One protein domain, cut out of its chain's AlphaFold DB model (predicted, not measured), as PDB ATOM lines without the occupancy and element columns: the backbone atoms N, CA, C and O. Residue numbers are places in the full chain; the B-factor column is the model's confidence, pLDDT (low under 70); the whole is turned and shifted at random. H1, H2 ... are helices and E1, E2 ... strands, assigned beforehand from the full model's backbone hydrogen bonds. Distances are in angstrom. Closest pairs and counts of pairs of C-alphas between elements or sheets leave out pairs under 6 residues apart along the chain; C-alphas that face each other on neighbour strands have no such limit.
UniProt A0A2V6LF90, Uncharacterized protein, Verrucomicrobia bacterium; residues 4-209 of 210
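What this domain is: This is residues 4 to 209 of the 210 residues of an uncharacterized protein of Verrucomicrobia bacterium (UniProt A0A2V6LF90). One large, twisted antiparallel sheet of eleven strands makes a long, open wall, with two short helices, H1 and H2, and long loops gathered toward one end of its strands. The loop of residues 130 to 149 folds back over one face of the sheet. The printed part has 206 residues, in the order E1 E2 E3 H1 E4 E5 E6 H2 E7 E8 E9 E10 E11, and its class is mostly strand. The sheet is branched at E6, and E7 to E11 form a meander, each strand the antiparallel neighbour of the one before. The whole is compact, with a radius of gyration of the C-alphas of 19.1 A, yet elongated, spanning 54 by 35 by 29 A.

How they stand to each other: Edge strand E1, residues 4 to 7, forms a hairpin with E2, residues 11 to 15, with N 5 and O 13 2.8 A apart. E2 runs on into edge strand E3, residues 18 to 22, at 21 degrees. H1, residues 42 to 47, is not on the sheet. E4, residues 56 to 60, is antiparallel to E3, with N 20 and O 58 3.0 A apart, and runs on into E5, residues 63 to 69, at 21 degrees. E5 is antiparallel to E2, with N 12 and O 66 2.9 A apart. E4 and E5 lie on one side of E6, residues 72 to 83, with N 82 to O 59 at 2.9 A and N 65 to O 76 at 2.9 A. On the other side of E6 is E7, residues 103 to 112, with N 77 and O 108 3.0 A apart. H2, residues 86 to 92, only grazes the sheet with its residues 86 to 89. E8, residues 120 to 129, E9, residues 150 to 160, E10, residues 165 to 176, and edge strand E11, residues 198 to 208, follow as hairpins: N 109 to O 124 is 2.8 A, N 123 to O 156 2.8 A, N 155 to O 171 2.8 A and N 170 to O 203 2.9 A. In H1 and H2 every O i to N i+4 pair is within hydrogen-bond range.

Where its parts are: E1 begins at C-alpha 4, (245.240, 298.734, 243.031). From first to last C-alpha E6 measures 37.0 A, E7 29.8 A, E8 29.2 A, E9 31.8 A, E10 36.2 A and E11 32.5 A. E6 ends at C-alpha 83, (231.370, 282.349, 229.575), and E11 at C-alpha 208, (258.000, 274.339, 255.738).

The domain as a whole: The two C-alphas farthest apart, those of Asp 27 and Trp 70, are 59.1 A apart. The printed part has no cut. The links E3 to H1, E8 to E9 and E10 to E11 are long. The mean pLDDT of the printed part is 89.2; residues 8 to 9, 23 to 30, 140 to 142 and 187 to 191 are under 70.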
ATOM      1  N   ARG A   4     245.286 298.643 241.566       83.38
ATOM      2  CA  ARG A   4     245.240 298.734 243.031       83.38
ATOM      3  C   ARG A   4     244.943 300.165 243.455       83.38
ATOM      4  O   ARG A   4     245.683 301.078 243.096       83.38
ATOM      5  N   LEU A   5     243.916 300.342 244.274       79.38
ATOM      6  CA  LEU A   5     243.586 301.607 244.924       79.38
ATOM      7  C   LEU A   5     243.830 301.473 246.427       79.38
ATOM      8  O   LEU A   5     243.488 300.461 247.033       79.38
ATOM      9  N   THR A   6     244.455 302.479 247.031       78.81
ATOM     10  CA  THR A   6     244.675 302.541 248.483       78.81
ATOM     11  C   THR A   6     243.997 303.793 249.011       78.81
ATOM     12  O   THR A   6     244.234 304.887 248.501       78.81
ATOM     13  N   PHE A   7     243.140 303.625 250.011       73.12
ATOM     14  CA  PHE A   7     242.380 304.700 250.637       73.12
ATOM     15  C   PHE A   7     242.992 305.056 252.005       73.12
ATOM     16  O   PHE A   7     243.726 304.247 252.587       73.12
ATOM     17  N   PRO A   8     242.706 306.253 252.555       67.19
ATOM     18  CA  PRO A   8     243.061 306.586 253.934       67.19
ATOM     19  C   PRO A   8     242.561 305.515 254.925       67.19
ATOM     20  O   PRO A   8     241.526 304.895 254.693       67.19
ATOM     21  N   ASN A   9     243.273 305.318 256.041       65.25
ATOM     22  CA  ASN A   9     242.969 304.329 257.095       65.25
ATOM     23  C   ASN A   9     243.215 302.850 256.730       65.25
ATOM     24  O   ASN A   9     242.540 301.964 257.247       65.25
ATOM     25  N   ASN A  10     244.231 302.569 255.905       78.00
ATOM     26  CA  ASN A  10     244.708 301.208 255.601       78.00
ATOM     27  C   ASN A  10     243.684 300.305 254.888       78.00
ATOM     28  O   ASN A  10     243.765 299.083 255.011       78.00
ATOM     29  N   VAL A  11     242.752 300.888 254.129       89.38
ATOM     30  CA  VAL A  11     241.871 300.136 253.226       89.38
ATOM     31  C   VAL A  11     242.512 300.077 251.841       89.38
ATOM     32  O   VAL A  11     242.971 301.098 251.323       89.38
ATOM     33  N   TYR A  12     242.534 298.906 251.215       92.19
ATOM     34  CA  TYR A  12     242.914 298.763 249.814       92.19
ATOM     35  C   TYR A  12     241.864 297.982 249.034       92.19
ATOM     36  O   TYR A  12     241.145 297.156 249.588       92.19
ATOM     37  N   PHE A  13     241.827 298.240 247.732       94.12
ATOM     38  CA  PHE A  13     241.029 297.518 246.757       94.12
ATOM     39  C   PHE A  13     241.912 297.116 245.578       94.12
ATOM     40  O   PHE A  13     242.740 297.914 245.127       94.12
ATOM     41  N   GLN A  14     241.752 295.891 245.092       93.62
ATOM     42  CA  GLN A  14     242.449 295.358 243.930       93.62
ATOM     43  C   GLN A  14     241.475 294.608 243.030       93.62
ATOM     44  O   GLN A  14     240.569 293.936 243.514       93.62
ATOM     45  N   MET A  15     241.683 294.716 241.721       94.75
ATOM     46  CA  MET A  15     241.003 293.882 240.732       94.75
ATOM     47  C   MET A  15     241.912 293.627 239.532       94.75
ATOM     48  O   MET A  15     242.718 294.497 239.172       94.75
ATOM     49  N   ALA A  16     241.778 292.467 238.898       94.56
ATOM     50  CA  ALA A  16     242.607 292.089 237.755       94.56
ATOM     51  C   ALA A  16     241.811 291.323 236.687       94.56
ATOM     52  O   ALA A  16     241.984 290.119 236.560       94.56
ATOM     53  N   PRO A  17     240.970 292.007 235.889       93.94
ATOM     54  CA  PRO A  17     240.177 291.339 234.867       93.94
ATOM     55  C   PRO A  17     241.056 290.702 233.783       93.94
ATOM     56  O   PRO A  17     242.032 291.308 233.306       93.94
ATOM     57  N   VAL A  18     240.660 289.504 233.363       93.88
ATOM     58  CA  VAL A  18     241.261 288.725 232.280       93.88
ATOM     59  C   VAL A  18     240.152 288.270 231.338       93.88
ATOM     60  O   VAL A  18     239.108 287.805 231.772       93.88
ATOM     61  N   LEU A  19     240.378 288.422 230.036       94.56
ATOM     62  CA  LEU A  19     239.517 287.869 228.996       94.56
ATOM     63  C   LEU A  19     240.343 286.852 228.216       94.56
ATOM     64  O   LEU A  19     241.407 287.206 227.699       94.56
ATOM     65  N   TYR A  20     239.861 285.621 228.129       91.56
ATOM     66  CA  TYR A  20     240.507 284.556 227.372       91.56
ATOM     67  C   TYR A  20     239.499 283.821 226.492       91.56
ATOM     68  O   TYR A  20     238.298 283.819 226.750       91.56
ATOM     69  N   ASN A  21     240.006 283.243 225.404       90.56
ATOM     70  CA  ASN A  21     239.204 282.524 224.427       90.56
ATOM     71  C   ASN A  21     239.884 281.206 224.051       90.56
ATOM     72  O   ASN A  21     241.081 281.200 223.749       90.56
ATOM     73  N   TYR A  22     239.110 280.127 224.003       83.31
ATOM     74  CA  TYR A  22     239.524 278.850 223.445       83.31
ATOM     75  C   TYR A  22     238.873 278.624 222.084       83.31
ATOM     76  O   TYR A  22     237.700 278.283 221.965       83.31
ATOM     77  N   THR A  23     239.678 278.723 221.031       69.12
ATOM     78  CA  THR A  23     239.215 278.550 219.646       69.12
ATOM     79  C   THR A  23     239.316 277.102 219.150       69.12
ATOM     80  O   THR A  23     239.349 276.861 217.943       69.12
ATOM     81  N   GLY A  24     239.444 276.128 220.055       63.84
ATOM     82  CA  GLY A  24     239.542 274.715 219.697       63.84
ATOM     83  C   GLY A  24     238.186 274.162 219.261       63.84
ATOM     84  O   GLY A  24     237.254 274.128 220.057       63.84
ATOM     85  N   ASN A  25     238.083 273.695 218.015       59.72
ATOM     86  CA  ASN A  25     236.921 272.964 217.507       59.72
ATOM     87  C   ASN A  25     237.435 271.676 216.840       59.72
ATOM     88  O   ASN A  25     238.230 271.743 215.906       59.72
ATOM     89  N   GLY A  26     237.144 270.524 217.447       53.19
ATOM     90  CA  GLY A  26     238.044 269.364 217.426       53.19
ATOM     91  C   GLY A  26     238.123 268.549 216.128       53.19
ATOM     92  O   GLY A  26     237.172 268.490 215.362       53.19
ATOM     93  N   ASP A  27     239.243 267.829 215.983       49.31
ATOM     94  CA  ASP A  27     239.323 266.522 215.290       49.31
ATOM     95  C   ASP A  27     240.334 265.546 215.968       49.31
ATOM     96  O   ASP A  27     240.412 264.370 215.632       49.31
ATOM     97  N   THR A  28     241.099 265.992 216.981       47.31
ATOM     98  CA  THR A  28     241.741 265.193 218.060       47.31
ATOM     99  C   THR A  28     242.124 266.146 219.215       47.31
ATOM    100  O   THR A  28     242.435 267.301 218.949       47.31
ATOM    101  N   PHE A  29     242.038 265.688 220.481       50.81
ATOM    102  CA  PHE A  29     241.597 266.401 221.725       50.81
ATOM    103  C   PHE A  29     240.056 266.462 221.932       50.81
ATOM    104  O   PHE A  29     239.551 267.114 222.837       50.81
ATOM    105  N   ASN A  30     239.360 265.679 221.097       51.06
ATOM    106  CA  ASN A  30     238.134 264.879 221.240       51.06
ATOM    107  C   ASN A  30     236.866 265.452 221.890       51.06
ATOM    108  O   ASN A  30     236.669 265.337 223.091       51.06
ATOM    109  N   VAL A  31     235.953 265.831 220.981       70.81
ATOM    110  CA  VAL A  31     234.514 266.152 221.082       70.81
ATOM    111  C   VAL A  31     234.146 267.316 221.999       70.81
ATOM    112  O   VAL A  31     234.896 267.700 222.886       70.81
ATOM    113  N   HIS A  32     232.987 267.921 221.748       85.00
ATOM    114  CA  HIS A  32     232.485 269.016 222.567       85.00
ATOM    115  C   HIS A  32     232.336 268.550 224.018       85.00
ATOM    116  O   HIS A  32     232.021 267.386 224.277       85.00
ATOM    117  N   PHE A  33     232.608 269.444 224.961       89.81
ATOM    118  CA  PHE A  33     232.383 269.185 226.372       89.81
ATOM    119  C   PHE A  33     230.925 268.788 226.609       89.81
ATOM    120  O   PHE A  33     230.020 269.462 226.127       89.81
ATOM    121  N   GLN A  34     230.702 267.705 227.353       91.00
ATOM    122  CA  GLN A  34     229.362 267.206 227.675       91.00
ATOM    123  C   GLN A  34     229.059 267.273 229.168       91.00
ATOM    124  O   GLN A  34     227.908 267.452 229.547       91.00
ATOM    125  N   GLY A  35     230.074 267.120 230.020       89.44
ATOM    126  CA  GLY A  35     229.915 267.248 231.467       89.44
ATOM    127  C   GLY A  35     229.196 266.077 232.159       89.44
ATOM    128  O   GLY A  35     228.976 266.123 233.367       89.44
ATOM    129  N   GLY A  36     228.843 265.019 231.421       90.06
ATOM    130  CA  GLY A  36     228.073 263.878 231.927       90.06
ATOM    131  C   GLY A  36     226.555 264.099 231.928       90.06
ATOM    132  O   GLY A  36     226.046 265.123 231.466       90.06
ATOM    133  N   SER A  37     225.813 263.117 232.441       91.44
ATOM    134  CA  SER A  37     224.350 263.138 232.481       91.44
ATOM    135  C   SER A  37     223.796 262.307 233.643       91.44
ATOM    136  O   SER A  37     224.167 261.138 233.787       91.44
ATOM    137  N   PRO A  38     222.842 262.847 234.426       93.12
ATOM    138  CA  PRO A  38     222.178 262.108 235.500       93.12
ATOM    139  C   PRO A  38     221.213 261.029 234.996       93.12
ATOM    140  O   PRO A  38     220.760 260.191 235.771       93.12
ATOM    141  N   TYR A  39     220.882 261.040 233.703       94.44
ATOM    142  CA  TYR A  39     219.958 260.082 233.090       94.44
ATOM    143  C   TYR A  39     220.658 258.817 232.577       94.44
ATOM    144  O   TYR A  39     220.008 257.911 232.055       94.44
ATOM    145  N   LEU A  40     221.985 258.760 232.691       93.06
ATOM    146  CA  LEU A  40     222.805 257.630 232.279       93.06
ATOM    147  C   LEU A  40     223.286 256.836 233.494       93.06
ATOM    148  O   LEU A  40     223.283 257.310 234.628       93.06
ATOM    149  N   THR A  41     223.747 255.607 233.256       93.69
ATOM    150  CA  THR A  41     224.526 254.901 234.279       93.69
ATOM    151  C   THR A  41     225.810 255.678 234.554       93.69
ATOM    152  O   THR A  41     226.357 256.304 233.646       93.69
ATOM    153  N   ASN A  42     226.340 255.589 235.776       90.31
ATOM    154  CA  ASN A  42     227.570 256.288 236.158       90.31
ATOM    155  C   ASN A  42     228.715 256.061 235.149       90.31
ATOM    156  O   ASN A  42     229.357 257.001 234.698       90.31
ATOM    157  N   SER A  43     228.914 254.814 234.708       90.19
ATOM    158  CA  SER A  43     229.936 254.472 233.712       90.19
ATOM    159  C   SER A  43     229.703 255.122 232.347       90.19
ATOM    160  O   SER A  43     230.663 255.533 231.706       90.19
ATOM    161  N   ALA A  44     228.451 255.219 231.892       91.38
ATOM    162  CA  ALA A  44     228.136 255.859 230.617       91.38
ATOM    163  C   ALA A  44     228.200 257.391 230.714       91.38
ATOM    164  O   ALA A  44     228.658 258.027 229.773       91.38
ATOM    165  N   SER A  45     227.818 257.968 231.857       90.75
ATOM    166  CA  SER A  45     227.978 259.396 232.158       90.75
ATOM    167  C   SER A  45     229.456 259.805 232.141       90.75
ATOM    168  O   SER A  45     229.834 260.735 231.436       90.75
ATOM    169  N   LEU A  46     230.324 259.046 232.817       88.12
ATOM    170  CA  LEU A  46     231.775 259.287 232.843       88.12
ATOM    171  C   LEU A  46     232.465 259.055 231.492       88.12
ATOM    172  O   LEU A  46     233.538 259.601 231.256       88.12
ATOM    173  N   ALA A  47     231.869 258.246 230.611       87.62
ATOM    174  CA  ALA A  47     232.382 258.018 229.260       87.62
ATOM    175  C   ALA A  47     232.089 259.185 228.299       87.62
ATOM    176  O   ALA A  47     232.706 259.265 227.236       87.62
ATOM    177  N   GLN A  48     231.160 260.082 228.650       88.81
ATOM    178  CA  GLN A  48     230.966 261.341 227.930       88.81
ATOM    179  C   GLN A  48     232.182 262.246 228.121       88.81
ATOM    180  O   GLN A  48     232.895 262.123 229.117       88.81
ATOM    181  N   ASN A  49     232.422 263.182 227.201       88.00
ATOM    182  CA  ASN A  49     233.590 264.044 227.338       88.00
ATOM    183  C   ASN A  49     233.454 265.003 228.530       88.00
ATOM    184  O   ASN A  49     232.601 265.895 228.542       88.00
ATOM    185  N   GLN A  50     234.337 264.824 229.510       86.69
ATOM    186  CA  GLN A  50     234.383 265.602 230.742       86.69
ATOM    187  C   GLN A  50     235.392 266.758 230.703       86.69
ATOM    188  O   GLN A  50     235.455 267.522 231.658       86.69
ATOM    189  N   THR A  51     236.203 266.890 229.648       84.69
ATOM    190  CA  THR A  51     237.345 267.828 229.623       84.69
ATOM    191  C   THR A  51     237.463 268.648 228.338       84.69
ATOM    192  O   THR A  51     238.492 269.270 228.089       84.69
ATOM    193  N   GLY A  52     236.418 268.678 227.505       86.19
ATOM    194  CA  GLY A  52     236.399 269.479 226.278       86.19
ATOM    195  C   GLY A  52     236.560 270.989 226.522       86.19
ATOM    196  O   GLY A  52     235.996 271.554 227.459       86.19
ATOM    197  N   ILE A  53     237.280 271.663 225.622       86.44
ATOM    198  CA  ILE A  53     237.675 273.083 225.743       86.44
ATOM    199  C   ILE A  53     237.020 274.006 224.692       86.44
ATOM    200  O   ILE A  53     237.491 275.108 224.454       86.44
ATOM    201  N   ASN A  54     235.954 273.565 224.020       88.31
ATOM    202  CA  ASN A  54     235.255 274.334 222.974       88.31
ATOM    203  C   ASN A  54     234.342 275.446 223.534       88.31
ATOM    204  O   ASN A  54     233.810 275.298 224.627       88.31
ATOM    205  N   SER A  55     234.021 276.477 222.749       90.75
ATOM    206  CA  SER A  55     232.958 277.449 223.088       90.75
ATOM    207  C   SER A  55     233.173 278.122 224.457       90.75
ATOM    208  O   SER A  55     232.306 278.093 225.339       90.75
ATOM    209  N   LEU A  56     234.387 278.630 224.669       91.56
ATOM    210  CA  LEU A  56     234.808 279.298 225.896       91.56
ATOM    211  C   LEU A  56     235.386 280.662 225.535       91.56
ATOM    212  O   LEU A  56     236.580 280.782 225.267       91.56
ATOM    213  N   LEU A  57     234.544 281.687 225.613       94.81
ATOM    214  CA  LEU A  57     234.957 283.084 225.660       94.81
ATOM    215  C   LEU A  57     234.660 283.590 227.066       94.81
ATOM    216  O   LEU A  57     233.523 283.954 227.370       94.81
ATOM    217  N   VAL A  58     235.668 283.579 227.933       95.31
ATOM    218  CA  VAL A  58     235.477 283.783 229.369       95.31
ATOM    219  C   VAL A  58     236.094 285.098 229.815       95.31
ATOM    220  O   VAL A  58     237.279 285.354 229.592       95.31
ATOM    221  N   LEU A  59     235.279 285.931 230.461       96.12
ATOM    222  CA  LEU A  59     235.750 287.043 231.281       96.12
ATOM    223  C   LEU A  59     235.830 286.568 232.725       96.12
ATOM    224  O   LEU A  59     234.812 286.155 233.267       96.12
ATOM    225  N   GLU A  60     236.996 286.715 233.334       94.88
ATOM    226  CA  GLU A  60     237.274 286.429 234.739       94.88
ATOM    227  C   GLU A  60     237.718 287.715 235.446       94.88
ATOM    228  O   GLU A  60     238.453 288.533 234.880       94.88
ATOM    229  N   VAL A  61     237.228 287.940 236.662       96.19
ATOM    230  CA  VAL A  61     237.425 289.175 237.424       96.19
ATOM    231  C   VAL A  61     237.719 288.841 238.889       96.19
ATOM    232  O   VAL A  61     236.839 288.973 239.744       96.19
ATOM    233  N   PRO A  62     238.978 288.508 239.218       95.44
ATOM    234  CA  PRO A  62     239.418 288.426 240.600       95.44
ATOM    235  C   PRO A  62     239.426 289.822 241.232       95.44
ATOM    236  O   PRO A  62     239.901 290.802 240.637       95.44
ATOM    237  N   MET A  63     238.899 289.915 242.452       96.38
ATOM    238  CA  MET A  63     238.761 291.148 243.228       96.38
ATOM    239  C   MET A  63     239.095 290.917 244.704       96.38
ATOM    240  O   MET A  63     238.834 289.860 245.274       96.38
ATOM    241  N   GLU A  64     239.635 291.946 245.350       96.38
ATOM    242  CA  GLU A  64     240.009 291.893 246.760       96.38
ATOM    243  C   GLU A  64     239.858 293.261 247.430       96.38
ATOM    244  O   GLU A  64     240.284 294.285 246.891       96.38
ATOM    245  N   VAL A  65     239.283 293.282 248.634       96.25
ATOM    246  CA  VAL A  65     239.214 294.460 249.508       96.25
ATOM    247  C   VAL A  65     239.802 294.088 250.857       96.25
ATOM    248  O   VAL A  65     239.246 293.241 251.549       96.25
ATOM    249  N   GLY A  66     240.882 294.741 251.274       95.81
ATOM    250  CA  GLY A  66     241.486 294.510 252.586       95.81
ATOM    251  C   GLY A  66     241.458 295.744 253.470       95.81
ATOM    252  O   GLY A  66     241.584 296.869 252.991       95.81
ATOM    253  N   TRP A  67     241.304 295.531 254.773       94.75
ATOM    254  CA  TRP A  67     241.316 296.579 255.789       94.75
ATOM    255  C   TRP A  67     241.868 296.049 257.115       94.75
ATOM    256  O   TRP A  67     242.203 294.873 257.252       94.75
ATOM    257  N   LYS A  68     241.981 296.930 258.111       93.88
ATOM    258  CA  LYS A  68     242.288 296.549 259.493       93.88
ATOM    259  C   LYS A  68     241.171 296.999 260.422       93.88
ATOM    260  O   LYS A  68     240.737 298.146 260.339       93.88
ATOM    261  N   LEU A  69     240.752 296.123 261.329       89.81
ATOM    262  CA  LEU A  69     239.837 296.437 262.423       89.81
ATOM    263  C   LEU A  69     240.555 296.151 263.747       89.81
ATOM    264  O   LEU A  69     240.825 294.998 264.047       89.81
ATOM    265  N   TRP A  70     240.893 297.190 264.518       87.19
ATOM    266  CA  TRP A  70     241.655 297.062 265.780       87.19
ATOM    267  C   TRP A  70     242.933 296.217 265.634       87.19
ATOM    268  O   TRP A  70     243.135 295.240 266.345       87.19
ATOM    269  N   ASP A  71     243.764 296.572 264.651       87.25
ATOM    270  CA  ASP A  71     244.985 295.854 264.249       87.25
ATOM    271  C   ASP A  71     244.798 294.443 263.675       87.25
ATOM    272  O   ASP A  71     245.742 293.922 263.080       87.25
ATOM    273  N   LEU A  72     243.590 293.877 263.722       92.31
ATOM    274  CA  LEU A  72     243.258 292.625 263.054       92.31
ATOM    275  C   LEU A  72     243.094 292.866 261.543       92.31
ATOM    276  O   LEU A  72     242.200 293.618 261.137       92.31
ATOM    277  N   PRO A  73     243.945 292.273 260.687       95.44
ATOM    278  CA  PRO A  73     243.781 292.339 259.243       95.44
ATOM    279  C   PRO A  73     242.555 291.539 258.815       95.44
ATOM    280  O   PRO A  73     242.325 290.430 259.294       95.44
ATOM    281  N   MET A  74     241.792 292.119 257.902       96.88
ATOM    282  CA  MET A  74     240.585 291.545 257.330       96.88
ATOM    283  C   MET A  74     240.645 291.709 255.817       96.88
ATOM    284  O   MET A  74     241.183 292.709 255.323       96.88
ATOM    285  N   ARG A  75     240.086 290.760 255.073       96.81
ATOM    286  CA  ARG A  75     240.079 290.819 253.611       96.81
ATOM    287  C   ARG A  75     238.877 290.087 253.041       96.81
ATOM    288  O   ARG A  75     238.673 288.918 253.334       96.81
ATOM    289  N   ILE A  76     238.094 290.775 252.224       97.25
ATOM    290  CA  ILE A  76     237.116 290.146 251.341       97.25
ATOM    291  C   ILE A  76     237.844 289.801 250.054       97.25
ATOM    292  O   ILE A  76     238.536 290.653 249.493       97.25
ATOM    293  N   PHE A  77     237.681 288.570 249.597       96.94
ATOM    294  CA  PHE A  77     238.218 288.095 248.332       96.94
ATOM    295  C   PHE A  77     237.101 287.479 247.512       96.94
ATOM    296  O   PHE A  77     236.194 286.847 248.056       96.94
ATOM    297  N   SER A  78     237.142 287.693 246.210       96.31
ATOM    298  CA  SER A  78     236.161 287.128 245.302       96.31
ATOM    299  C   SER A  78     236.761 286.899 243.934       96.31
ATOM    300  O   SER A  78     237.677 287.608 243.521       96.31
ATOM    301  N   ASP A  79     236.162 285.972 243.214       94.94
ATOM    302  CA  ASP A  79     236.386 285.788 241.794       94.94
ATOM    303  C   ASP A  79     235.037 285.621 241.099       94.94
ATOM    304  O   ASP A  79     234.089 285.089 241.680       94.94
ATOM    305  N   PHE A  80     234.930 286.132 239.884       95.81
ATOM    306  CA  PHE A  80     233.731 286.046 239.069       95.81
ATOM    307  C   PHE A  80     234.129 285.771 237.633       95.81
ATOM    308  O   PHE A  80     234.884 286.540 237.042       95.81
ATOM    309  N   ALA A  81     233.538 284.738 237.053       96.75
ATOM    310  CA  ALA A  81     233.712 284.370 235.670       96.75
ATOM    311  C   ALA A  81     232.370 284.247 234.943       96.75
ATOM    312  O   ALA A  81     231.366 283.783 235.495       96.75
ATOM    313  N   VAL A  82     232.367 284.643 233.673       97.44
ATOM    314  CA  VAL A  82     231.245 284.449 232.750       97.44
ATOM    315  C   VAL A  82     231.750 283.937 231.411       97.44
ATOM    316  O   VAL A  82     232.596 284.575 230.786       97.44
ATOM    317  N   ASN A  83     231.188 282.822 230.944       96.88
ATOM    318  CA  ASN A  83     231.370 282.349 229.575       96.88
ATOM    319  C   ASN A  83     230.306 282.959 228.654       96.88
ATOM    320  O   ASN A  83     229.112 282.663 228.761       96.88
ATOM    321  N   PHE A  84     230.731 283.797 227.717       96.94
ATOM    322  CA  PHE A  84     229.842 284.408 226.731       96.94
ATOM    323  C   PHE A  84     229.353 283.417 225.665       96.94
ATOM    324  O   PHE A  84     228.334 283.682 225.037       96.94
ATOM    325  N   GLU A  85     230.024 282.275 225.503       95.31
ATOM    326  CA  GLU A  85     229.706 281.225 224.521       95.31
ATOM    327  C   GLU A  85     229.011 280.004 225.158       95.31
ATOM    328  O   GLU A  85     228.952 278.921 224.578       95.31
ATOM    329  N   ALA A  86     228.459 280.154 226.366       94.94
ATOM    330  CA  ALA A  86     227.837 279.047 227.092       94.94
ATOM    331  C   ALA A  86     226.598 278.455 226.400       94.94
ATOM    332  O   ALA A  86     226.324 277.272 226.586       94.94
ATOM    333  N   ASP A  87     225.857 279.244 225.612       95.56
ATOM    334  CA  ASP A  87     224.750 278.735 224.790       95.56
ATOM    335  C   ASP A  87     225.271 277.724 223.758       95.56
ATOM    336  O   ASP A  87     224.840 276.573 223.755       95.56
ATOM    337  N   ASP A  88     226.282 278.114 222.975       94.00
ATOM    338  CA  ASP A  88     226.920 277.246 221.979       94.00
ATOM    339  C   ASP A  88     227.551 276.010 222.638       94.00
ATOM    340  O   ASP A  88     227.466 274.896 222.113       94.00
ATOM    341  N   ARG A  89     228.153 276.186 223.823       92.62
ATOM    342  CA  ARG A  89     228.732 275.086 224.604       92.62
ATOM    343  C   ARG A  89     227.662 274.093 225.064       92.62
ATOM    344  O   ARG A  89     227.881 272.888 224.956       92.62
ATOM    345  N   ALA A  90     226.515 274.579 225.541       94.00
ATOM    346  CA  ALA A  90     225.390 273.750 225.977       94.00
ATOM    347  C   ALA A  90     224.721 273.024 224.801       94.00
ATOM    348  O   ALA A  90     224.447 271.824 224.886       94.00
ATOM    349  N   ASP A  91     224.504 273.716 223.685       93.50
ATOM    350  CA  ASP A  91     223.929 273.134 222.471       93.50
ATOM    351  C   ASP A  91     224.825 272.014 221.932       93.50
ATOM    352  O   ASP A  91     224.351 270.912 221.637       93.50
ATOM    353  N   ALA A  92     226.138 272.242 221.894       91.06
ATOM    354  CA  ALA A  92     227.094 271.239 221.450       91.06
ATOM    355  C   ALA A  92     227.244 270.051 222.419       91.06
ATOM    356  O   ALA A  92     227.579 268.940 221.995       91.06
ATOM    357  N   ALA A  93     226.938 270.253 223.704       90.81
ATOM    358  CA  ALA A  93     226.812 269.190 224.698       90.81
ATOM    359  C   ALA A  93     225.537 268.338 224.514       90.81
ATOM    360  O   ALA A  93     225.385 267.313 225.184       90.81
ATOM    361  N   GLY A  94     224.614 268.741 223.630       91.56
ATOM    362  CA  GLY A  94     223.283 268.142 223.495       91.56
ATOM    363  C   GLY A  94     222.306 268.575 224.592       91.56
ATOM    364  O   GLY A  94     221.302 267.902 224.813       91.56
ATOM    365  N   GLN A  95     222.599 269.679 225.282       92.12
ATOM    366  CA  GLN A  95     221.849 270.223 226.417       92.12
ATOM    367  C   GLN A  95     221.230 271.578 226.048       92.12
ATOM    368  O   GLN A  95     221.348 272.565 226.779       92.12
ATOM    369  N   ALA A  96     220.587 271.635 224.880       91.69
ATOM    370  CA  ALA A  96     220.016 272.870 224.363       91.69
ATOM    371  C   ALA A  96     219.020 273.498 225.349       91.69
ATOM    372  O   ALA A  96     218.194 272.813 225.954       91.69
ATOM    373  N   GLY A  97     219.106 274.819 225.517       92.75
ATOM    374  CA  GLY A  97     218.328 275.566 226.511       92.75
ATOM    375  C   GLY A  97     218.987 275.694 227.892       92.75
ATOM    376  O   GLY A  97     218.447 276.393 228.749       92.75
ATOM    377  N   HIS A  98     220.166 275.099 228.108       94.56
ATOM    378  CA  HIS A  98     220.941 275.250 229.347       94.56
ATOM    379  C   HIS A  98     222.031 276.331 229.293       94.56
ATOM    380  O   HIS A  98     222.842 276.420 230.209       94.56
ATOM    381  N   GLY A  99     222.035 277.210 228.289       93.00
ATOM    382  CA  GLY A  99     223.042 278.269 228.161       93.00
ATOM    383  C   GLY A  99     223.078 279.279 229.315       93.00
ATOM    384  O   GLY A  99     224.034 280.041 229.440       93.00
ATOM    385  N   SER A 100     222.087 279.305 230.214       95.75
ATOM    386  CA  SER A 100     222.164 280.091 231.454       95.75
ATOM    387  C   SER A 100     223.233 279.585 232.434       95.75
ATOM    388  O   SER A 100     223.589 280.325 233.344       95.75
ATOM    389  N   GLN A 101     223.737 278.358 232.254       96.56
ATOM    390  CA  GLN A 101     224.798 277.721 233.045       96.56
ATOM    391  C   GLN A 101     226.185 278.263 232.664       96.56
ATOM    392  O   GLN A 101     227.044 277.529 232.176       96.56
ATOM    393  N   ARG A 102     226.387 279.565 232.839       96.88
ATOM    394  CA  ARG A 102     227.531 280.297 232.284       96.88
ATOM    395  C   ARG A 102     228.388 281.006 233.312       96.88
ATOM    396  O   ARG A 102     229.372 281.628 232.919       96.88
ATOM    397  N   TYR A 103     228.007 280.951 234.583       97.00
ATOM    398  CA  TYR A 103     228.672 281.696 235.638       97.00
ATOM    399  C   TYR A 103     229.477 280.774 236.542       97.00
ATOM    400  O   TYR A 103     229.049 279.678 236.894       97.00
ATOM    401  N   ALA A 104     230.633 281.258 236.962       95.94
ATOM    402  CA  ALA A 104     231.336 280.725 238.112       95.94
ATOM    403  C   ALA A 104     231.723 281.887 239.012       95.94
ATOM    404  O   ALA A 104     232.015 282.981 238.534       95.94
ATOM    405  N   TYR A 105     231.660 281.693 240.318       95.00
ATOM    406  CA  TYR A 105     232.051 282.723 241.259       95.00
ATOM    407  C   TYR A 105     232.439 282.136 242.603       95.00
ATOM    408  O   TYR A 105     231.926 281.108 243.042       95.00
ATOM    409  N   LEU A 106     233.315 282.860 243.280       95.44
ATOM    410  CA  LEU A 106     233.703 282.629 244.655       95.44
ATOM    411  C   LEU A 106     233.611 283.951 245.407       95.44
ATOM    412  O   LEU A 106     233.962 285.004 244.878       95.44
ATOM    413  N   ALA A 107     233.173 283.903 246.659       97.06
ATOM    414  CA  ALA A 107     233.261 285.034 247.570       97.06
ATOM    415  C   ALA A 107     233.584 284.548 248.980       97.06
ATOM    416  O   ALA A 107     232.961 283.613 249.490       97.06
ATOM    417  N   GLY A 108     234.541 285.209 249.622       97.88
ATOM    418  CA  GLY A 108     235.026 284.821 250.932       97.88
ATOM    419  C   GLY A 108     235.513 285.977 251.788       97.88
ATOM    420  O   GLY A 108     235.699 287.111 251.334       97.88
ATOM    421  N   LEU A 109     235.701 285.658 253.061       98.12
ATOM    422  CA  LEU A 109     236.248 286.525 254.088       98.12
ATOM    423  C   LEU A 109     237.465 285.853 254.715       98.12
ATOM    424  O   LEU A 109     237.426 284.688 255.097       98.12
ATOM    425  N   SER A 110     238.522 286.634 254.856       98.12
ATOM    426  CA  SER A 110     239.774 286.282 255.504       98.12
ATOM    427  C   SER A 110     239.949 287.146 256.747       98.12
ATOM    428  O   SER A 110     239.738 288.366 256.700       98.12
ATOM    429  N   VAL A 111     240.320 286.515 257.856       97.94
ATOM    430  CA  VAL A 111     240.568 287.147 259.153       97.94
ATOM    431  C   VAL A 111     241.935 286.718 259.658       97.94
ATOM    432  O   VAL A 111     242.219 285.526 259.729       97.94
ATOM    433  N   GLY A 112     242.757 287.681 260.064       96.44
ATOM    434  CA  GLY A 112     244.129 287.427 260.490       96.44
ATOM    435  C   GLY A 112     245.128 287.517 259.336       96.44
ATOM    436  O   GLY A 112     244.811 287.952 258.230       96.44
ATOM    437  N   GLN A 113     246.380 287.187 259.627       94.44
ATOM    438  CA  GLN A 113     247.483 287.153 258.662       94.44
ATOM    439  C   GLN A 113     248.595 286.281 259.239       94.44
ATOM    440  O   GLN A 113     248.752 286.248 260.450       94.44
ATOM    441  N   LEU A 114     249.418 285.663 258.394       92.31
ATOM    442  CA  LEU A 114     250.510 284.777 258.815       92.31
ATOM    443  C   LEU A 114     251.884 285.434 258.611       92.31
ATOM    444  O   LEU A 114     252.546 285.180 257.602       92.31
ATOM    445  N   LYS A 115     252.338 286.281 259.541       89.25
ATOM    446  CA  LYS A 115     253.642 286.970 259.445       89.25
ATOM    447  C   LYS A 115     254.669 286.457 260.439       89.25
ATOM    448  O   LYS A 115     255.819 286.236 260.069       89.25
ATOM    449  N   GLU A 116     254.261 286.260 261.681       92.50
ATOM    450  CA  GLU A 116     255.135 285.900 262.790       92.50
ATOM    451  C   GLU A 116     254.726 284.566 263.420       92.50
ATOM    452  O   GLU A 116     253.720 283.952 263.066       92.50
ATOM    453  N   LYS A 117     255.547 284.069 264.348       95.44
ATOM    454  CA  LYS A 117     255.201 282.886 265.139       95.44
ATOM    455  C   LYS A 117     253.968 283.185 265.994       95.44
ATOM    456  O   LYS A 117     253.955 284.175 266.714       95.44
ATOM    457  N   GLY A 118     253.006 282.268 266.005       94.38
ATOM    458  CA  GLY A 118     251.767 282.411 266.771       94.38
ATOM    459  C   GLY A 118     250.662 283.158 266.033       94.38
ATOM    460  O   GLY A 118     249.527 283.178 266.508       94.38
ATOM    461  N   ASP A 119     250.971 283.717 264.865       96.19
ATOM    462  CA  ASP A 119     249.967 284.275 263.980       96.19
ATOM    463  C   ASP A 119     249.039 283.187 263.444       96.19
ATOM    464  O   ASP A 119     249.434 282.037 263.216       96.19
ATOM    465  N   TRP A 120     247.802 283.591 263.190       97.44
ATOM    466  CA  TRP A 120     246.768 282.748 262.628       97.44
ATOM    467  C   TRP A 120     246.028 283.484 261.520       97.44
ATOM    468  O   TRP A 120     245.991 284.719 261.470       97.44
ATOM    469  N   GLN A 121     245.423 282.701 260.640       97.88
ATOM    470  CA  GLN A 121     244.517 283.181 259.612       97.88
ATOM    471  C   GLN A 121     243.374 282.185 259.458       97.88
ATOM    472  O   GLN A 121     243.596 280.974 259.505       97.88
ATOM    473  N   VAL A 122     242.160 282.700 259.302       98.38
ATOM    474  CA  VAL A 122     240.981 281.910 258.953       98.38
ATOM    475  C   VAL A 122     240.368 282.496 257.694       98.38
ATOM    476  O   VAL A 122     240.049 283.685 257.656       98.38
ATOM    477  N   ASP A 123     240.179 281.651 256.694       98.00
ATOM    478  CA  ASP A 123     239.509 281.960 255.441       98.00
ATOM    479  C   ASP A 123     238.218 281.146 255.366       98.00
ATOM    480  O   ASP A 123     238.214 279.944 255.621       98.00
ATOM    481  N   ILE A 124     237.111 281.804 255.037       98.00
ATOM    482  CA  ILE A 124     235.816 281.165 254.798       98.00
ATOM    483  C   ILE A 124     235.315 281.668 253.461       98.00
ATOM    484  O   ILE A 124     235.264 282.880 253.249       98.00
ATOM    485  N   TRP A 125     234.909 280.770 252.575       98.06
ATOM    486  CA  TRP A 125     234.366 281.154 251.283       98.06
ATOM    487  C   TRP A 125     233.241 280.238 250.839       98.06
ATOM    488  O   TRP A 125     233.111 279.095 251.275       98.06
ATOM    489  N   TYR A 126     232.415 280.788 249.962       97.12
ATOM    490  CA  TYR A 126     231.477 280.042 249.149       97.12
ATOM    491  C   TYR A 126     231.950 280.108 247.701       97.12
ATOM    492  O   TYR A 126     232.340 281.183 247.243       97.12
ATOM    493  N   GLN A 127     231.895 278.988 246.988       95.38
ATOM    494  CA  GLN A 127     232.170 278.934 245.555       95.38
ATOM    495  C   GLN A 127     231.093 278.150 244.817       95.38
ATOM    496  O   GLN A 127     230.470 277.243 245.371       95.38
ATOM    497  N   HIS A 128     230.886 278.516 243.565       94.81
ATOM    498  CA  HIS A 128     229.882 277.967 242.673       94.81
ATOM    499  C   HIS A 128     230.436 277.981 241.251       94.81
ATOM    500  O   HIS A 128     230.970 279.000 240.817       94.81
ATOM    501  N   ALA A 129     230.271 276.889 240.512       94.50
ATOM    502  CA  ALA A 129     230.607 276.839 239.096       94.50
ATOM    503  C   ALA A 129     229.499 276.136 238.314       94.50
ATOM    504  O   ALA A 129     229.209 274.966 238.558       94.50
ATOM    505  N   ASP A 130     228.893 276.828 237.353       95.50
ATOM    506  CA  ASP A 130     227.930 276.231 236.431       95.50
ATOM    507  C   ASP A 130     228.613 275.265 235.447       95.50
ATOM    508  O   ASP A 130     229.790 275.425 235.110       95.50
ATOM    509  N   GLN A 131     227.850 274.316 234.893       93.56
ATOM    510  CA  GLN A 131     228.359 273.265 234.000       93.56
ATOM    511  C   GLN A 131     229.131 273.781 232.771       93.56
ATOM    512  O   GLN A 131     230.064 273.111 232.330       93.56
ATOM    513  N   PHE A 132     228.753 274.929 232.197       94.69
ATOM    514  CA  PHE A 132     229.329 275.455 230.947       94.69
ATOM    515  C   PHE A 132     230.078 276.783 231.133       94.69
ATOM    516  O   PHE A 132     230.342 277.490 230.159       94.69
ATOM    517  N   SER A 133     230.428 277.120 232.376       94.19
ATOM    518  CA  SER A 133     231.048 278.398 232.740       94.19
ATOM    519  C   SER A 133     232.556 278.464 232.517       94.19
ATOM    520  O   SER A 133     233.067 279.527 232.176       94.19
ATOM    521  N   LEU A 134     233.268 277.354 232.714       92.00
ATOM    522  CA  LEU A 134     234.728 277.324 232.765       92.00
ATOM    523  C   LEU A 134     235.307 276.118 232.020       92.00
ATOM    524  O   LEU A 134     234.605 275.162 231.665       92.00
ATOM    525  N   ASP A 135     236.618 276.182 231.790       88.19
ATOM    526  CA  ASP A 135     237.418 275.029 231.396       88.19
ATOM    527  C   ASP A 135     237.615 274.111 232.619       88.19
ATOM    528  O   ASP A 135     238.303 274.507 233.565       88.19
ATOM    529  N   PRO A 136     237.063 272.884 232.625       83.25
ATOM    530  CA  PRO A 136     237.245 271.944 233.731       83.25
ATOM    531  C   PRO A 136     238.714 271.548 233.965       83.25
ATOM    532  O   PRO A 136     239.023 271.001 235.015       83.25
ATOM    533  N   ASN A 137     239.624 271.796 233.015       79.56
ATOM    534  CA  ASN A 137     241.050 271.492 233.173       79.56
ATOM    535  C   ASN A 137     241.830 272.572 233.943       79.56
ATOM    536  O   ASN A 137     242.999 272.349 234.256       79.56
ATOM    537  N   LEU A 138     241.232 273.745 234.180       78.62
ATOM    538  CA  LEU A 138     241.877 274.876 234.859       78.62
ATOM    539  C   LEU A 138     241.231 275.248 236.194       78.62
ATOM    540  O   LEU A 138     241.760 276.104 236.902       78.62
ATOM    541  N   ILE A 139     240.090 274.649 236.524       74.88
ATOM    542  CA  ILE A 139     239.479 274.836 237.837       74.88
ATOM    543  C   ILE A 139     240.277 274.083 238.900       74.88
ATOM    544  O   ILE A 139     240.837 273.024 238.627       74.88
ATOM    545  N   ASP A 140     240.312 274.662 240.098       64.69
ATOM    546  CA  ASP A 140     241.002 274.111 241.262       64.69
ATOM    547  C   ASP A 140     240.531 272.672 241.553       64.69
ATOM    548  O   ASP A 140     239.328 272.400 241.668       64.69
ATOM    549  N   ASP A 141     241.481 271.742 241.632       58.84
ATOM    550  CA  ASP A 141     241.242 270.328 241.893       58.84
ATOM    551  C   ASP A 141     241.171 270.002 243.387       58.84
ATOM    552  O   ASP A 141     240.513 269.027 243.768       58.84
ATOM    553  N   ASP A 142     241.727 270.866 244.239       65.06
ATOM    554  CA  ASP A 142     241.769 270.660 245.685       65.06
ATOM    555  C   ASP A 142     240.406 270.921 246.348       65.06
ATOM    556  O   ASP A 142     240.046 270.271 247.336       65.06
ATOM    557  N   ILE A 143     239.611 271.853 245.808       73.75
ATOM    558  CA  ILE A 143     238.316 272.255 246.375       73.75
ATOM    559  C   ILE A 143     237.196 271.937 245.388       73.75
ATOM    560  O   ILE A 143     236.933 272.673 244.442       73.75
ATOM    561  N   PHE A 144     236.487 270.841 245.671       82.12
ATOM    562  CA  PHE A 144     235.422 270.270 244.834       82.12
ATOM    563  C   PHE A 144     235.920 269.552 243.576       82.12
ATOM    564  O   PHE A 144     235.161 269.399 242.618       82.12
ATOM    565  N   ASN A 145     237.130 268.976 243.642       77.44
ATOM    566  CA  ASN A 145     237.502 267.810 242.831       77.44
ATOM    567  C   ASN A 145     237.538 268.106 241.317       77.44
ATOM    568  O   ASN A 145     237.226 267.232 240.508       77.44
ATOM    569  N   ALA A 146     237.863 269.354 240.950       79.00
ATOM    570  CA  ALA A 146     237.853 269.874 239.580       79.00
ATOM    571  C   ALA A 146     236.553 269.567 238.816       79.00
ATOM    572  O   ALA A 146     236.572 269.245 237.625       79.00
ATOM    573  N   GLN A 147     235.409 269.625 239.502       87.44
ATOM    574  CA  GLN A 147     234.091 269.378 238.924       87.44
ATOM    575  C   GLN A 147     233.292 270.673 238.771       87.44
ATOM    576  O   GLN A 147     233.230 271.510 239.672       87.44
ATOM    577  N   LEU A 148     232.630 270.810 237.623       91.69
ATOM    578  CA  LEU A 148     231.635 271.852 237.376       91.69
ATOM    579  C   LEU A 148     230.250 271.397 237.852       91.69
ATOM    580  O   LEU A 148     230.042 270.244 238.227       91.69
ATOM    581  N   ASN A 149     229.282 272.314 237.827       94.38
ATOM    582  CA  ASN A 149     227.928 272.117 238.352       94.38
ATOM    583  C   ASN A 149     227.903 271.724 239.846       94.38
ATOM    584  O   ASN A 149     226.977 271.065 240.329       94.38
ATOM    585  N   LEU A 150     228.929 272.154 240.580       93.38
ATOM    586  CA  LEU A 150     229.046 272.040 242.027       93.38
ATOM    587  C   LEU A 150     229.086 273.428 242.656       93.38
ATOM    588  O   LEU A 150     229.562 274.406 242.074       93.38
ATOM    589  N   GLN A 151     228.593 273.495 243.883       95.44
ATOM    590  CA  GLN A 151     228.670 274.681 244.716       95.44
ATOM    591  C   GLN A 151     228.845 274.284 246.171       95.44
ATOM    592  O   GLN A 151     228.430 273.196 246.568       95.44
ATOM    593  N   GLY A 152     229.409 275.161 246.988       96.06
ATOM    594  CA  GLY A 152     229.620 274.818 248.379       96.06
ATOM    595  C   GLY A 152     230.378 275.840 249.189       96.06
ATOM    596  O   GLY A 152     230.743 276.908 248.704       96.06
ATOM    597  N   VAL A 153     230.605 275.475 250.445       97.06
ATOM    598  CA  VAL A 153     231.360 276.264 251.413       97.06
ATOM    599  C   VAL A 153     232.669 275.576 251.745       97.06
ATOM    600  O   VAL A 153     232.734 274.349 251.839       97.06
ATOM    601  N   ALA A 154     233.696 276.372 251.981       96.50
ATOM    602  CA  ALA A 154     234.966 275.891 252.472       96.50
ATOM    603  C   ALA A 154     235.530 276.838 253.530       96.50
ATOM    604  O   ALA A 154     235.222 278.034 253.578       96.50
ATOM    605  N   VAL A 155     236.301 276.249 254.433       97.50
ATOM    606  CA  VAL A 155     236.944 276.910 255.558       97.50
ATOM    607  C   VAL A 155     238.372 276.410 255.633       97.50
ATOM    608  O   VAL A 155     238.606 275.202 255.649       97.50
ATOM    609  N   GLN A 156     239.317 277.331 255.752       97.56
ATOM    610  CA  GLN A 156     240.710 277.026 256.020       97.56
ATOM    611  C   GLN A 156     241.169 277.794 257.254       97.56
ATOM    612  O   GLN A 156     240.977 279.003 257.354       97.56
ATOM    613  N   ALA A 157     241.784 277.094 258.200       98.25
ATOM    614  CA  ALA A 157     242.416 277.690 259.367       98.25
ATOM    615  C   ALA A 157     243.907 277.364 259.345       98.25
ATOM    616  O   ALA A 157     244.290 276.196 259.312       98.25
ATOM    617  N   THR A 158     244.747 278.392 259.394       98.06
ATOM    618  CA  THR A 158     246.203 278.247 259.362       98.06
ATOM    619  C   THR A 158     246.831 278.879 260.596       98.06
ATOM    620  O   THR A 158     246.414 279.952 261.034       98.06
ATOM    621  N   TYR A 159     247.855 278.230 261.152       97.81
ATOM    622  CA  TYR A 159     248.595 278.695 262.324       97.81
ATOM    623  C   TYR A 159     250.109 278.569 262.124       97.81
ATOM    624  O   TYR A 159     250.622 277.500 261.779       97.81
ATOM    625  N   ASN A 160     250.846 279.646 262.396       97.31
ATOM    626  CA  ASN A 160     252.306 279.665 262.336       97.31
ATOM    627  C   ASN A 160     252.920 279.058 263.609       97.31
ATOM    628  O   ASN A 160     253.035 279.717 264.647       97.31
ATOM    629  N   LEU A 161     253.407 277.816 263.518       95.38
ATOM    630  CA  LEU A 161     254.184 277.170 264.585       95.38
ATOM    631  C   LEU A 161     255.514 277.900 264.836       95.38
ATOM    632  O   LEU A 161     255.971 278.022 265.977       95.38
ATOM    633  N   THR A 162     256.136 278.388 263.762       92.69
ATOM    634  CA  THR A 162     257.343 279.225 263.766       92.69
ATOM    635  C   THR A 162     257.276 280.229 262.608       92.69
ATOM    636  O   THR A 162     256.326 280.216 261.835       92.69
ATOM    637  N   ALA A 163     258.302 281.071 262.437       86.62
ATOM    638  CA  ALA A 163     258.415 281.933 261.254       86.62
ATOM    639  C   ALA A 163     258.591 281.148 259.931       86.62
ATOM    640  O   ALA A 163     258.338 281.690 258.859       86.62
ATOM    641  N   ALA A 164     259.021 279.883 259.999       90.12
ATOM    642  CA  ALA A 164     259.304 279.040 258.835       90.12
ATOM    643  C   ALA A 164     258.339 277.854 258.687       90.12
ATOM    644  O   ALA A 164     258.374 277.167 257.674       90.12
ATOM    645  N   VAL A 165     257.491 277.591 259.684       94.75
ATOM    646  CA  VAL A 165     256.630 276.404 259.721       94.75
ATOM    647  C   VAL A 165     255.214 276.805 260.090       94.75
ATOM    648  O   VAL A 165     255.013 277.444 261.127       94.75
ATOM    649  N   ASN A 166     254.242 276.375 259.293       96.69
ATOM    650  CA  ASN A 166     252.825 276.533 259.596       96.69
ATOM    651  C   ASN A 166     252.056 275.229 259.385       96.69
ATOM    652  O   ASN A 166     252.520 274.331 258.682       96.69
ATOM    653  N   VAL A 167     250.901 275.136 260.034       97.38
ATOM    654  CA  VAL A 167     249.922 274.070 259.821       97.38
ATOM    655  C   VAL A 167     248.649 274.701 259.290       97.38
ATOM    656  O   VAL A 167     248.194 275.688 259.871       97.38
ATOM    657  N   ALA A 168     248.078 274.125 258.238       97.19
ATOM    658  CA  ALA A 168     246.773 274.484 257.703       97.19
ATOM    659  C   ALA A 168     245.805 273.305 257.845       97.19
ATOM    660  O   ALA A 168     246.175 272.157 257.611       97.19
ATOM    661  N   LEU A 169     244.571 273.590 258.249       97.75
ATOM    662  CA  LEU A 169     243.457 272.649 258.264       97.75
ATOM    663  C   LEU A 169     242.381 273.194 257.332       97.75
ATOM    664  O   LEU A 169     241.897 274.307 257.556       97.75
ATOM    665  N   THR A 170     241.985 272.406 256.341       96.81
ATOM    666  CA  THR A 170     240.939 272.774 255.383       96.81
ATOM    667  C   THR A 170     239.765 271.817 255.513       96.81
ATOM    668  O   THR A 170     239.951 270.604 255.608       96.81
ATOM    669  N   TYR A 171     238.551 272.359 255.509       96.25
ATOM    670  CA  TYR A 171     237.311 271.611 255.338       96.25
ATOM    671  C   TYR A 171     236.501 272.226 254.205       96.25
ATOM    672  O   TYR A 171     236.319 273.442 254.175       96.25
ATOM    673  N   ALA A 172     235.969 271.395 253.317       95.62
ATOM    674  CA  ALA A 172     235.054 271.831 252.274       95.62
ATOM    675  C   ALA A 172     233.847 270.894 252.180       95.62
ATOM    676  O   ALA A 172     233.976 269.671 252.287       95.62
ATOM    677  N   HIS A 173     232.676 271.487 251.961       96.00
ATOM    678  CA  HIS A 173     231.429 270.784 251.699       96.00
ATOM    679  C   HIS A 173     230.765 271.363 250.454       96.00
ATOM    680  O   HIS A 173     230.393 272.540 250.440       96.00
ATOM    681  N   GLY A 174     230.619 270.529 249.430       94.50
ATOM    682  CA  GLY A 174     229.997 270.870 248.159       94.50
ATOM    683  C   GLY A 174     228.812 269.969 247.841       94.50
ATOM    684  O   GLY A 174     228.747 268.821 248.281       94.50
ATOM    685  N   TRP A 175     227.874 270.490 247.061       95.31
ATOM    686  CA  TRP A 175     226.688 269.781 246.600       95.31
ATOM    687  C   TRP A 175     226.345 270.150 245.157       95.31
ATOM    688  O   TRP A 175     226.706 271.217 244.650       95.31
ATOM    689  N   TRP A 176     225.634 269.240 244.499       95.25
ATOM    690  CA  TRP A 176     225.184 269.384 243.117       95.25
ATOM    691  C   TRP A 176     224.235 270.569 242.953       95.25
ATOM    692  O   TRP A 176     223.283 270.740 243.722       95.25
ATOM    693  N   TYR A 177     224.489 271.401 241.945       95.75
ATOM    694  CA  TYR A 177     223.667 272.575 241.678       95.75
ATOM    695  C   TYR A 177     222.457 272.233 240.795       95.75
ATOM    696  O   TYR A 177     221.313 272.211 241.265       95.75
ATOM    697  N   ASN A 178     222.682 271.941 239.515       95.81
ATOM    698  CA  ASN A 178     221.623 271.677 238.549       95.81
ATOM    699  C   ASN A 178     221.418 270.177 238.342       95.81
ATOM    700  O   ASN A 178     222.175 269.528 237.626       95.81
ATOM    701  N   HIS A 179     220.315 269.665 238.890       95.44
ATOM    702  CA  HIS A 179     219.999 268.238 238.933       95.44
ATOM    703  C   HIS A 179     219.621 267.613 237.573       95.44
ATOM    704  O   HIS A 179     219.329 266.420 237.491       95.44
ATOM    705  N   ASN A 180     219.609 268.407 236.501       95.06
ATOM    706  CA  ASN A 180     219.361 267.936 235.136       95.06
ATOM    707  C   ASN A 180     220.656 267.748 234.324       95.06
ATOM    708  O   ASN A 180     220.607 267.225 233.213       95.06
ATOM    709  N   LEU A 181     221.805 268.161 234.863       94.88
ATOM    710  CA  LEU A 181     223.112 268.132 234.195       94.88
ATOM    711  C   LEU A 181     224.110 267.325 235.023       94.88
ATOM    712  O   LEU A 181     223.950 267.239 236.231       94.88
ATOM    713  N   GLY A 182     225.143 266.741 234.411       93.25
ATOM    714  CA  GLY A 182     226.195 266.041 235.160       93.25
ATOM    715  C   GLY A 182     226.996 266.963 236.097       93.25
ATOM    716  O   GLY A 182     226.566 268.063 236.410       93.25
ATOM    717  N   THR A 183     228.155 266.528 236.581       91.50
ATOM    718  CA  THR A 183     229.081 267.390 237.355       91.50
ATOM    719  C   THR A 183     230.475 267.386 236.745       91.50
ATOM    720  O   THR A 183     231.473 267.282 237.448       91.50
ATOM    721  N   GLY A 184     230.553 267.334 235.414       83.44
ATOM    722  CA  GLY A 184     231.773 266.916 234.731       83.44
ATOM    723  C   GLY A 184     233.027 267.711 235.074       83.44
ATOM    724  O   GLY A 184     232.962 268.874 235.464       83.44
ATOM    725  N   GLY A 185     234.161 267.034 234.933       80.12
ATOM    726  CA  GLY A 185     235.465 267.444 235.441       80.12
ATOM    727  C   GLY A 185     236.547 266.434 235.066       80.12
ATOM    728  O   GLY A 185     236.237 265.370 234.526       80.12
ATOM    729  N   VAL A 186     237.816 266.733 235.343       70.88
ATOM    730  CA  VAL A 186     238.952 265.888 234.926       70.88
ATOM    731  C   VAL A 186     238.851 264.478 235.545       70.88
ATOM    732  O   VAL A 186     239.062 264.336 236.744       70.88
ATOM    733  N   PRO A 187     238.604 263.394 234.774       54.78
ATOM    734  CA  PRO A 187     238.319 262.060 235.328       54.78
ATOM    735  C   PRO A 187     239.479 261.407 236.092       54.78
ATOM    736  O   PRO A 187     239.259 260.461 236.841       54.78
ATOM    737  N   SER A 188     240.720 261.859 235.873       53.28
ATOM    738  CA  SER A 188     241.896 261.389 236.621       53.28
ATOM    739  C   SER A 188     242.075 262.083 237.972       53.28
ATOM    740  O   SER A 188     242.885 261.622 238.772       53.28
ATOM    741  N   GLN A 189     241.361 263.185 238.197       54.41
ATOM    742  CA  GLN A 189     241.367 263.962 239.438       54.41
ATOM    743  C   GLN A 189     240.012 263.877 240.150       54.41
ATOM    744  O   GLN A 189     239.968 263.962 241.368       54.41
ATOM    745  N   ALA A 190     238.930 263.606 239.409       56.94
ATOM    746  CA  ALA A 190     237.597 263.446 239.946       56.94
ATOM    747  C   ALA A 190     237.361 262.045 240.536       56.94
ATOM    748  O   ALA A 190     237.676 261.027 239.914       56.94
ATOM    749  N   THR A 191     236.714 261.962 241.707       58.81
ATOM    750  CA  THR A 191     235.978 260.754 242.122       58.81
ATOM    751  C   THR A 191     235.177 260.209 240.933       58.81
ATOM    752  O   THR A 191     234.519 260.964 240.224       58.81
ATOM    753  N   GLY A 192     235.267 258.903 240.659       73.69
ATOM    754  CA  GLY A 192     234.611 258.246 239.517       73.69
ATOM    755  C   GLY A 192     233.086 258.174 239.650       73.69
ATOM    756  O   GLY A 192     232.512 257.087 239.562       73.69
ATOM    757  N   ILE A 193     232.443 259.310 239.910       85.44
ATOM    758  CA  ILE A 193     231.023 259.521 240.151       85.44
ATOM    759  C   ILE A 193     230.588 260.733 239.313       85.44
ATOM    760  O   ILE A 193     231.170 261.811 239.414       85.44
ATOM    761  N   ASN A 194     229.567 260.560 238.476       88.44
ATOM    762  CA  ASN A 194     228.905 261.652 237.770       88.44
ATOM    763  C   ASN A 194     227.401 261.342 237.610       88.44
ATOM    764  O   ASN A 194     227.061 260.359 236.938       88.44
ATOM    765  N   PRO A 195     226.504 262.177 238.168       92.00
ATOM    766  CA  PRO A 195     226.783 263.408 238.920       92.00
ATOM    767  C   PRO A 195     227.265 263.135 240.356       92.00
ATOM    768  O   PRO A 195     226.777 262.225 241.028       92.00
ATOM    769  N   THR A 196     228.188 263.957 240.848       91.19
ATOM    770  CA  THR A 196     228.558 264.026 242.267       91.19
ATOM    771  C   THR A 196     227.469 264.777 243.022       91.19
ATOM    772  O   THR A 196     227.316 265.983 242.861       91.19
ATOM    773  N   THR A 197     226.699 264.077 243.856       93.12
ATOM    774  CA  THR A 197     225.594 264.695 244.609       93.12
ATOM    775  C   THR A 197     226.089 265.521 245.792       93.12
ATOM    776  O   THR A 197     225.576 266.607 246.049       93.12
ATOM    777  N   GLU A 198     227.096 265.003 246.492       92.62
ATOM    778  CA  GLU A 198     227.723 265.611 247.662       92.62
ATOM    779  C   GLU A 198     229.228 265.334 247.642       92.62
ATOM    780  O   GLU A 198     229.670 264.258 247.233       92.62
ATOM    781  N   TYR A 199     230.007 266.290 248.134       90.50
ATOM    782  CA  TYR A 199     231.451 266.190 248.262       90.50
ATOM    783  C   TYR A 199     231.888 266.749 249.616       90.50
ATOM    784  O   TYR A 199     231.543 267.871 249.978       90.50
ATOM    785  N   ASN A 200     232.646 265.956 250.369       92.06
ATOM    786  CA  ASN A 200     233.226 266.356 251.646       92.06
ATOM    787  C   ASN A 200     234.737 266.169 251.574       92.06
ATOM    788  O   ASN A 200     235.205 265.096 251.188       92.06
ATOM    789  N   TRP A 201     235.481 267.184 251.994       90.25
ATOM    790  CA  TRP A 201     236.936 267.188 251.942       90.25
ATOM    791  C   TRP A 201     237.521 267.711 253.241       90.25
ATOM    792  O   TRP A 201     237.036 268.700 253.789       90.25
ATOM    793  N   VAL A 202     238.548 267.023 253.741       94.12
ATOM    794  CA  VAL A 202     239.317 267.423 254.920       94.12
ATOM    795  C   VAL A 202     240.791 267.198 254.620       94.12
ATOM    796  O   VAL A 202     241.181 266.065 254.334       94.12
ATOM    797  N   THR A 203     241.609 268.238 254.759       94.56
ATOM    798  CA  THR A 203     243.074 268.128 254.672       94.56
ATOM    799  C   THR A 203     243.750 268.792 255.851       94.56
ATOM    800  O   THR A 203     243.231 269.741 256.437       94.56
ATOM    801  N   ALA A 204     244.923 268.270 256.196       96.56
ATOM    802  CA  ALA A 204     245.813 268.858 257.178       96.56
ATOM    803  C   ALA A 204     247.223 268.918 256.583       96.56
ATOM    804  O   ALA A 204     247.849 267.879 256.366       96.56
ATOM    805  N   ASP A 205     247.712 270.132 256.358       94.31
ATOM    806  CA  ASP A 205     248.962 270.401 255.656       94.31
ATOM    807  C   ASP A 205     249.994 270.996 256.616       94.31
ATOM    808  O   ASP A 205     249.687 271.890 257.407       94.31
ATOM    809  N   LEU A 206     251.237 270.513 256.548       95.94
ATOM    810  CA  LEU A 206     252.382 271.091 257.256       95.94
ATOM    811  C   LEU A 206     253.310 271.732 256.227       95.94
ATOM    812  O   LEU A 206     253.989 271.033 255.476       95.94
ATOM    813  N   ASN A 207     253.389 273.059 256.231       93.38
ATOM    814  CA  ASN A 207     254.226 273.794 255.290       93.38
ATOM    815  C   ASN A 207     255.530 274.221 255.959       93.38
ATOM    816  O   ASN A 207     255.517 274.819 257.037       93.38
ATOM    817  N   VAL A 208     256.654 273.957 255.291       92.19
ATOM    818  CA  VAL A 208     258.000 274.339 255.738       92.19
ATOM    819  C   VAL A 208     258.647 275.215 254.670       92.19
ATOM    820  O   VAL A 208     258.828 274.784 253.534       92.19
ATOM    821  N   LYS A 209     258.998 276.448 255.036       85.12
ATOM    822  CA  LYS A 209     259.749 277.390 254.201       85.12
ATOM    823  C   LYS A 209     261.240 277.254 254.509       85.12
ATOM    824  O   LYS A 209     261.616 277.199 255.681       85.12
TER     825      LYS A 209